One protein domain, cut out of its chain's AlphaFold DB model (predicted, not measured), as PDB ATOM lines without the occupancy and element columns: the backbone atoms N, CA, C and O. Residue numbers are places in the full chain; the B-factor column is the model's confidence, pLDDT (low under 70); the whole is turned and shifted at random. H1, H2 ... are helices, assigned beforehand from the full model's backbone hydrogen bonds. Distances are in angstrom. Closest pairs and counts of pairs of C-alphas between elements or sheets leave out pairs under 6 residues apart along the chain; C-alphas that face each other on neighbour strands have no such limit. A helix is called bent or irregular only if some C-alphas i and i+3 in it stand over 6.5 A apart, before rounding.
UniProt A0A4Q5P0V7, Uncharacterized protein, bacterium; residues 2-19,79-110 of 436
ATOM      1  N   ALA A   2     210.763 173.939 175.582       77.69
ATOM      2  CA  ALA A   2     210.472 175.080 176.468       77.69
ATOM      3  C   ALA A   2     211.689 175.481 177.328       77.69
ATOM      4  O   ALA A   2     212.119 176.626 177.270       77.69
ATOM      5  N   THR A   3     212.322 174.507 177.994       80.38
ATOM      6  CA  THR A   3     213.575 174.710 178.746       80.38
ATOM      7  C   THR A   3     214.702 175.256 177.867       80.38
ATOM      8  O   THR A   3     215.378 176.197 178.248       80.38
ATOM      9  N   LEU A   4     214.856 174.733 176.645       75.94
ATOM     10  CA  LEU A   4     215.868 175.215 175.701       75.94
ATOM     11  C   LEU A   4     215.650 176.693 175.338       75.94
ATOM     12  O   LEU A   4     216.602 177.458 175.366       75.94
ATOM     13  N   LEU A   5     214.413 177.106 175.034       78.00
ATOM     14  CA  LEU A   5     214.094 178.508 174.740       78.00
ATOM     15  C   LEU A   5     214.295 179.414 175.957       78.00
ATOM     16  O   LEU A   5     214.793 180.523 175.799       78.00
ATOM     17  N   SER A   6     213.949 178.939 177.158       84.62
ATOM     18  CA  SER A   6     214.213 179.665 178.406       84.62
ATOM     19  C   SER A   6     215.716 179.915 178.579       84.62
ATOM     20  O   SER A   6     216.128 181.062 178.721       84.62
ATOM     21  N   ASN A   7     216.535 178.869 178.425       80.44
ATOM     22  CA  ASN A   7     217.991 178.951 178.559       80.44
ATOM     23  C   ASN A   7     218.632 179.801 177.449       80.44
ATOM     24  O   ASN A   7     219.616 180.495 177.691       80.44
ATOM     25  N   ILE A   8     218.078 179.775 176.231       78.25
ATOM     26  CA  ILE A   8     218.485 180.692 175.158       78.25
ATOM     27  C   ILE A   8     218.174 182.132 175.569       78.25
ATOM     28  O   ILE A   8     219.051 182.976 175.452       78.25
ATOM     29  N   GLY A   9     216.980 182.408 176.102       78.69
ATOM     30  CA  GLY A   9     216.624 183.727 176.630       78.69
ATOM     31  C   GLY A   9     217.609 184.221 177.693       78.69
ATOM     32  O   GLY A   9     218.085 185.352 177.597       78.69
ATOM     33  N   ASP A  10     217.988 183.354 178.636       85.00
ATOM     34  CA  ASP A  10     218.973 183.662 179.681       85.00
ATOM     35  C   ASP A  10     220.359 183.962 179.078       85.00
ATOM     36  O   ASP A  10     221.029 184.927 179.453       85.00
ATOM     37  N   CYS A  11     220.778 183.171 178.087       79.50
ATOM     38  CA  CYS A  11     222.041 183.365 177.379       79.50
ATOM     39  C   CYS A  11     222.061 184.700 176.616       79.50
ATOM     40  O   CYS A  11     222.987 185.495 176.788       79.50
ATOM     41  N   LEU A  12     221.006 184.984 175.847       78.38
ATOM     42  CA  LEU A  12     220.829 186.234 175.106       78.38
ATOM     43  C   LEU A  12     220.841 187.440 176.054       78.38
ATOM     44  O   LEU A  12     221.562 188.405 175.813       78.38
ATOM     45  N   LEU A  13     220.122 187.363 177.178       83.69
ATOM     46  CA  LEU A  13     220.123 188.405 178.203       83.69
ATOM     47  C   LEU A  13     221.532 188.671 178.748       83.69
ATOM     48  O   LEU A  13     221.940 189.825 178.853       83.69
ATOM     49  N   SER A  14     222.293 187.616 179.048       79.00
ATOM     50  CA  SER A  14     223.655 187.745 179.584       79.00
ATOM     51  C   SER A  14     224.638 188.423 178.620       79.00
ATOM     52  O   SER A  14     225.668 188.932 179.058       79.00
ATOM     53  N   MET A  15     224.317 188.448 177.323       80.12
ATOM     54  CA  MET A  15     225.108 189.075 176.260       80.12
ATOM     55  C   MET A  15     224.521 190.410 175.787       80.12
ATOM     56  O   MET A  15     225.108 191.066 174.925       80.12
ATOM     57  N   TYR A  16     223.362 190.819 176.309       78.25
ATOM     58  CA  TYR A  16     222.661 192.008 175.842       78.25
ATOM     59  C   TYR A  16     223.414 193.280 176.260       78.25
ATOM     60  O   TYR A  16     223.460 193.647 177.436       78.25
ATOM     61  N   VAL A  17     224.014 193.961 175.281       79.19
ATOM     62  CA  VAL A  17     224.744 195.223 175.469       79.19
ATOM     63  C   VAL A  17     223.852 196.387 175.079       79.19
ATOM     64  O   VAL A  17     223.412 196.490 173.930       79.19
ATOM     65  N   VAL A  18     223.665 197.330 175.996       75.81
ATOM     66  CA  VAL A  18     222.967 198.571 175.687       75.81
ATOM     67  C   VAL A  18     223.961 199.571 175.096       75.81
ATOM     68  O   VAL A  18     224.926 199.986 175.738       75.81
ATOM     69  N   LYS A  19     223.774 199.937 173.823       69.31
ATOM     70  CA  LYS A  19     224.699 200.841 173.124       69.31
ATOM     71  C   LYS A  19     224.458 202.300 173.542       69.31
ATOM     72  O   LYS A  19     223.346 202.795 173.344       69.31
ATOM     73  N   LEU A  79     217.619 181.073 165.393       46.44
ATOM     74  CA  LEU A  79     218.526 180.636 166.461       46.44
ATOM     75  C   LEU A  79     219.969 180.379 165.984       46.44
ATOM     76  O   LEU A  79     220.891 180.453 166.789       46.44
ATOM     77  N   LEU A  80     220.158 180.050 164.701       42.41
ATOM     78  CA  LEU A  80     221.450 179.748 164.065       42.41
ATOM     79  C   LEU A  80     222.024 180.915 163.249       42.41
ATOM     80  O   LEU A  80     223.108 180.781 162.687       42.41
ATOM     81  N   LYS A  81     221.312 182.040 163.135       47.00
ATOM     82  CA  LYS A  81     221.874 183.254 162.539       47.00
ATOM     83  C   LYS A  81     223.005 183.708 163.452       47.00
ATOM     84  O   LYS A  81     222.750 183.842 164.643       47.00
ATOM     85  N   ASP A  82     224.209 183.900 162.908       44.19
ATOM     86  CA  ASP A  82     225.418 184.244 163.668       44.19
ATOM     87  C   ASP A  82     225.126 185.335 164.709       44.19
ATOM     88  O   ASP A  82     225.052 186.529 164.410       44.19
ATOM     89  N   ILE A  83     224.930 184.894 165.957       47.69
ATOM     90  CA  ILE A  83     224.608 185.747 167.109       47.69
ATOM     91  C   ILE A  83     225.753 186.748 167.341       47.69
ATOM     92  O   ILE A  83     225.544 187.822 167.899       47.69
ATOM     93  N   SER A  84     226.952 186.426 166.847       42.19
ATOM     94  CA  SER A  84     228.152 187.258 166.862       42.19
ATOM     95  C   SER A  84     228.070 188.521 165.992       42.19
ATOM     96  O   SER A  84     228.811 189.463 166.269       42.19
ATOM     97  N   GLU A  85     227.189 188.591 164.982       44.81
ATOM     98  CA  GLU A  85     227.176 189.704 164.009       44.81
ATOM     99  C   GLU A  85     225.933 190.608 164.080       44.81
ATOM    100  O   GLU A  85     225.954 191.745 163.597       44.81
ATOM    101  N   THR A  86     224.835 190.158 164.692       50.94
ATOM    102  CA  THR A  86     223.590 190.939 164.748       50.94
ATOM    103  C   THR A  86     223.442 191.712 166.055       50.94
ATOM    104  O   THR A  86     223.543 191.142 167.135       50.94
ATOM    105  N   ASN A  87     223.125 193.011 165.962       61.50
ATOM    106  CA  ASN A  87     222.642 193.811 167.093       61.50
ATOM    107  C   ASN A  87     221.388 193.146 167.684       61.50
ATOM    108  O   ASN A  87     220.294 193.333 167.154       61.50
ATOM    109  N   MET A  88     221.566 192.362 168.743       69.31
ATOM    110  CA  MET A  88     220.482 191.678 169.442       69.31
ATOM    111  C   MET A  88     219.491 192.707 169.986       69.31
ATOM    112  O   MET A  88     219.898 193.669 170.641       69.31
ATOM    113  N   ALA A  89     218.202 192.535 169.696       79.88
ATOM    114  CA  ALA A  89     217.167 193.423 170.200       79.88
ATOM    115  C   ALA A  89     216.590 192.871 171.508       79.88
ATOM    116  O   ALA A  89     216.440 191.662 171.675       79.88
ATOM    117  N   LEU A  90     216.162 193.757 172.412       80.62
ATOM    118  CA  LEU A  90     215.429 193.378 173.626       80.62
ATOM    119  C   LEU A  90     214.222 192.468 173.328       80.62
ATOM    120  O   LEU A  90     213.916 191.548 174.085       80.62
ATOM    121  N   GLY A  91     213.558 192.707 172.192       79.75
ATOM    122  CA  GLY A  91     212.446 191.887 171.719       79.75
ATOM    123  C   GLY A  91     212.809 190.408 171.556       79.75
ATOM    124  O   GLY A  91     211.978 189.562 171.861       79.75
ATOM    125  N   ASP A  92     214.044 190.083 171.164       82.12
ATOM    126  CA  ASP A  92     214.484 188.699 170.958       82.12
ATOM    127  C   ASP A  92     214.542 187.923 172.284       82.12
ATOM    128  O   ASP A  92     214.059 186.789 172.368       82.12
ATOM    129  N   VAL A  93     215.040 188.563 173.351       84.94
ATOM    130  CA  VAL A  93     215.051 188.008 174.717       84.94
ATOM    131  C   VAL A  93     213.621 187.778 175.211       84.94
ATOM    132  O   VAL A  93     213.281 186.689 175.678       84.94
ATOM    133  N   LEU A  94     212.753 188.786 175.066       86.00
ATOM    134  CA  LEU A  94     211.361 188.711 175.518       86.00
ATOM    135  C   LEU A  94     210.557 187.654 174.749       86.00
ATOM    136  O   LEU A  94     209.750 186.948 175.352       86.00
ATOM    137  N   HIS A  95     210.801 187.497 173.445       83.56
ATOM    138  CA  HIS A  95     210.198 186.429 172.650       83.56
ATOM    139  C   HIS A  95     210.587 185.049 173.167       83.56
ATOM    140  O   HIS A  95     209.718 184.187 173.277       83.56
ATOM    141  N   CYS A  96     211.860 184.829 173.507       86.69
ATOM    142  CA  CYS A  96     212.307 183.537 174.024       86.69
ATOM    143  C   CYS A  96     211.526 183.135 175.283       86.69
ATOM    144  O   CYS A  96     210.998 182.021 175.339       86.69
ATOM    145  N   TYR A  97     211.365 184.052 176.244       92.19
ATOM    146  CA  TYR A  97     210.576 183.790 177.452       92.19
ATOM    147  C   TYR A  97     209.087 183.620 177.161       92.19
ATOM    148  O   TYR A  97     208.478 182.675 177.661       92.19
ATOM    149  N   TYR A  98     208.504 184.466 176.310       88.94
ATOM    150  CA  TYR A  98     207.096 184.352 175.934       88.94
ATOM    151  C   TYR A  98     206.785 182.985 175.300       88.94
ATOM    152  O   TYR A  98     205.861 182.285 175.723       88.94
ATOM    153  N   TRP A  99     207.601 182.552 174.334       86.25
ATOM    154  CA  TRP A  99     207.442 181.259 173.668       86.25
ATOM    155  C   TRP A  99     207.705 180.081 174.603       86.25
ATOM    156  O   TRP A  99     206.961 179.098 174.568       86.25
ATOM    157  N   ALA A 100     208.724 180.171 175.464       90.38
ATOM    158  CA  ALA A 100     208.963 179.171 176.498       90.38
ATOM    159  C   ALA A 100     207.740 179.035 177.419       90.38
ATOM    160  O   ALA A 100     207.268 177.919 177.648       90.38
ATOM    161  N   GLY A 101     207.183 180.159 177.881       91.94
ATOM    162  CA  GLY A 101     206.004 180.202 178.741       91.94
ATOM    163  C   GLY A 101     204.790 179.560 178.079       91.94
ATOM    164  O   GLY A 101     204.161 178.671 178.654       91.94
ATOM    165  N   HIS A 102     204.500 179.923 176.831       88.06
ATOM    166  CA  HIS A 102     203.378 179.344 176.096       88.06
ATOM    167  C   HIS A 102     203.524 177.824 175.892       88.06
ATOM    168  O   HIS A 102     202.561 177.069 176.046       88.06
ATOM    169  N   LEU A 103     204.735 177.328 175.610       88.38
ATOM    170  CA  LEU A 103     204.983 175.885 175.520       88.38
ATOM    171  C   LEU A 103     204.792 175.165 176.864       88.38
ATOM    172  O   LEU A 103     204.301 174.035 176.868       88.38
ATOM    173  N   TYR A 104     205.167 175.790 177.985       92.75
ATOM    174  CA  TYR A 104     204.904 175.242 179.318       92.75
ATOM    175  C   TYR A 104     203.402 175.155 179.610       92.75
ATOM    176  O   TYR A 104     202.924 174.103 180.038       92.75
ATOM    177  N   GLU A 105     202.646 176.206 179.304       92.88
ATOM    178  CA  GLU A 105     201.188 176.244 179.475       92.88
ATOM    179  C   GLU A 105     200.479 175.160 178.662       92.88
ATOM    180  O   GLU A 105     199.679 174.411 179.218       92.88
ATOM    181  N   ARG A 106     200.841 174.971 177.383       89.94
ATOM    182  CA  ARG A 106     200.279 173.887 176.549       89.94
ATOM    183  C   ARG A 106     200.538 172.487 177.107       89.94
ATOM    184  O   ARG A 106     199.866 171.537 176.717       89.94
ATOM    185  N   ARG A 107     201.530 172.336 177.986       91.88
ATOM    186  CA  ARG A 107     201.863 171.081 178.674       91.88
ATOM    187  C   ARG A 107     201.285 171.005 180.090       91.88
ATOM    188  O   ARG A 107     201.642 170.091 180.823       91.88
ATOM    189  N   GLY A 108     200.430 171.950 180.481       90.62
ATOM    190  CA  GLY A 108     199.848 172.020 181.820       90.62
ATOM    191  C   GLY A 108     200.831 172.459 182.911       90.62
ATOM    192  O   GLY A 108     200.520 172.331 184.090       90.62
ATOM    193  N   ARG A 109     202.015 172.981 182.556       92.00
ATOM    194  CA  ARG A 109     203.012 173.493 183.514       92.00
ATOM    195  C   ARG A 109     202.783 174.987 183.775       92.00
ATOM    196  O   ARG A 109     203.581 175.830 183.365       92.00
ATOM    197  N   SER A 110     201.675 175.318 184.437       92.69
ATOM    198  CA  SER A 110     201.249 176.707 184.687       92.69
ATOM    199  C   SER A 110     202.256 177.511 185.521       92.69
ATOM    200  O   SER A 110     202.559 178.650 185.175       92.69
TER     201      SER A 110
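Overview. This is residues 2 to 19 and 79 to 110 of the 436 residues of an uncharacterized protein of bacterium (UniProt A0A4Q5P0V7). Two helices, H2 and H1, lie side by side and run opposite ways, making a narrow elongated pair, with a stretch that holds no named element, residues 79 to 89, leading into the first end of H2. The printed part has 50 residues with two named helices, H1 then H2 along the chain, and no named strand; the class is all helix. The whole is only just loose, close to compact, with a radius of gyration of the C-alphas of 11.9 A. It spans 38 by 20 by 14 A.

Along the chain. The longest helix is H2, residues 90 to 106, 24.9 A from first to last C-alpha. It begins at C-alpha 90 at (215.429, 193.378, 173.626) and ends at C-alpha 106 at (200.279, 173.887, 176.549). H1, residues 2 to 15, measures 20.3 A and begins at C-alpha 2 at (210.472, 175.080, 176.468).

Arrangement. H2 and H1 touch, with 24 pairs of C-alphas within 8 A. Their closest C-alphas are those of Ala 100 and Ala 2, 4.4 A apart. They run opposite ways at a shallow tilt of 17 degrees, and their centres are 9.6 A apart. In H1 and H2 every pair of O i and N i+4 is within hydrogen-bond range. Neither helix is bent or irregular.

Size, cuts and confidence. The two C-alphas farthest apart in the domain are those of Lys 19 and Gly 108, at 39.0 A. Residues 20 to 78 are cut out and not printed, and C-alphas 19 and 79 are 22.2 A apart across the cut. The link from H1 to H2 runs across this cut. The mean pLDDT of the printed part is 77.0, and the model's confidence is low, under 70, at residue 19 and residues 79 to 88.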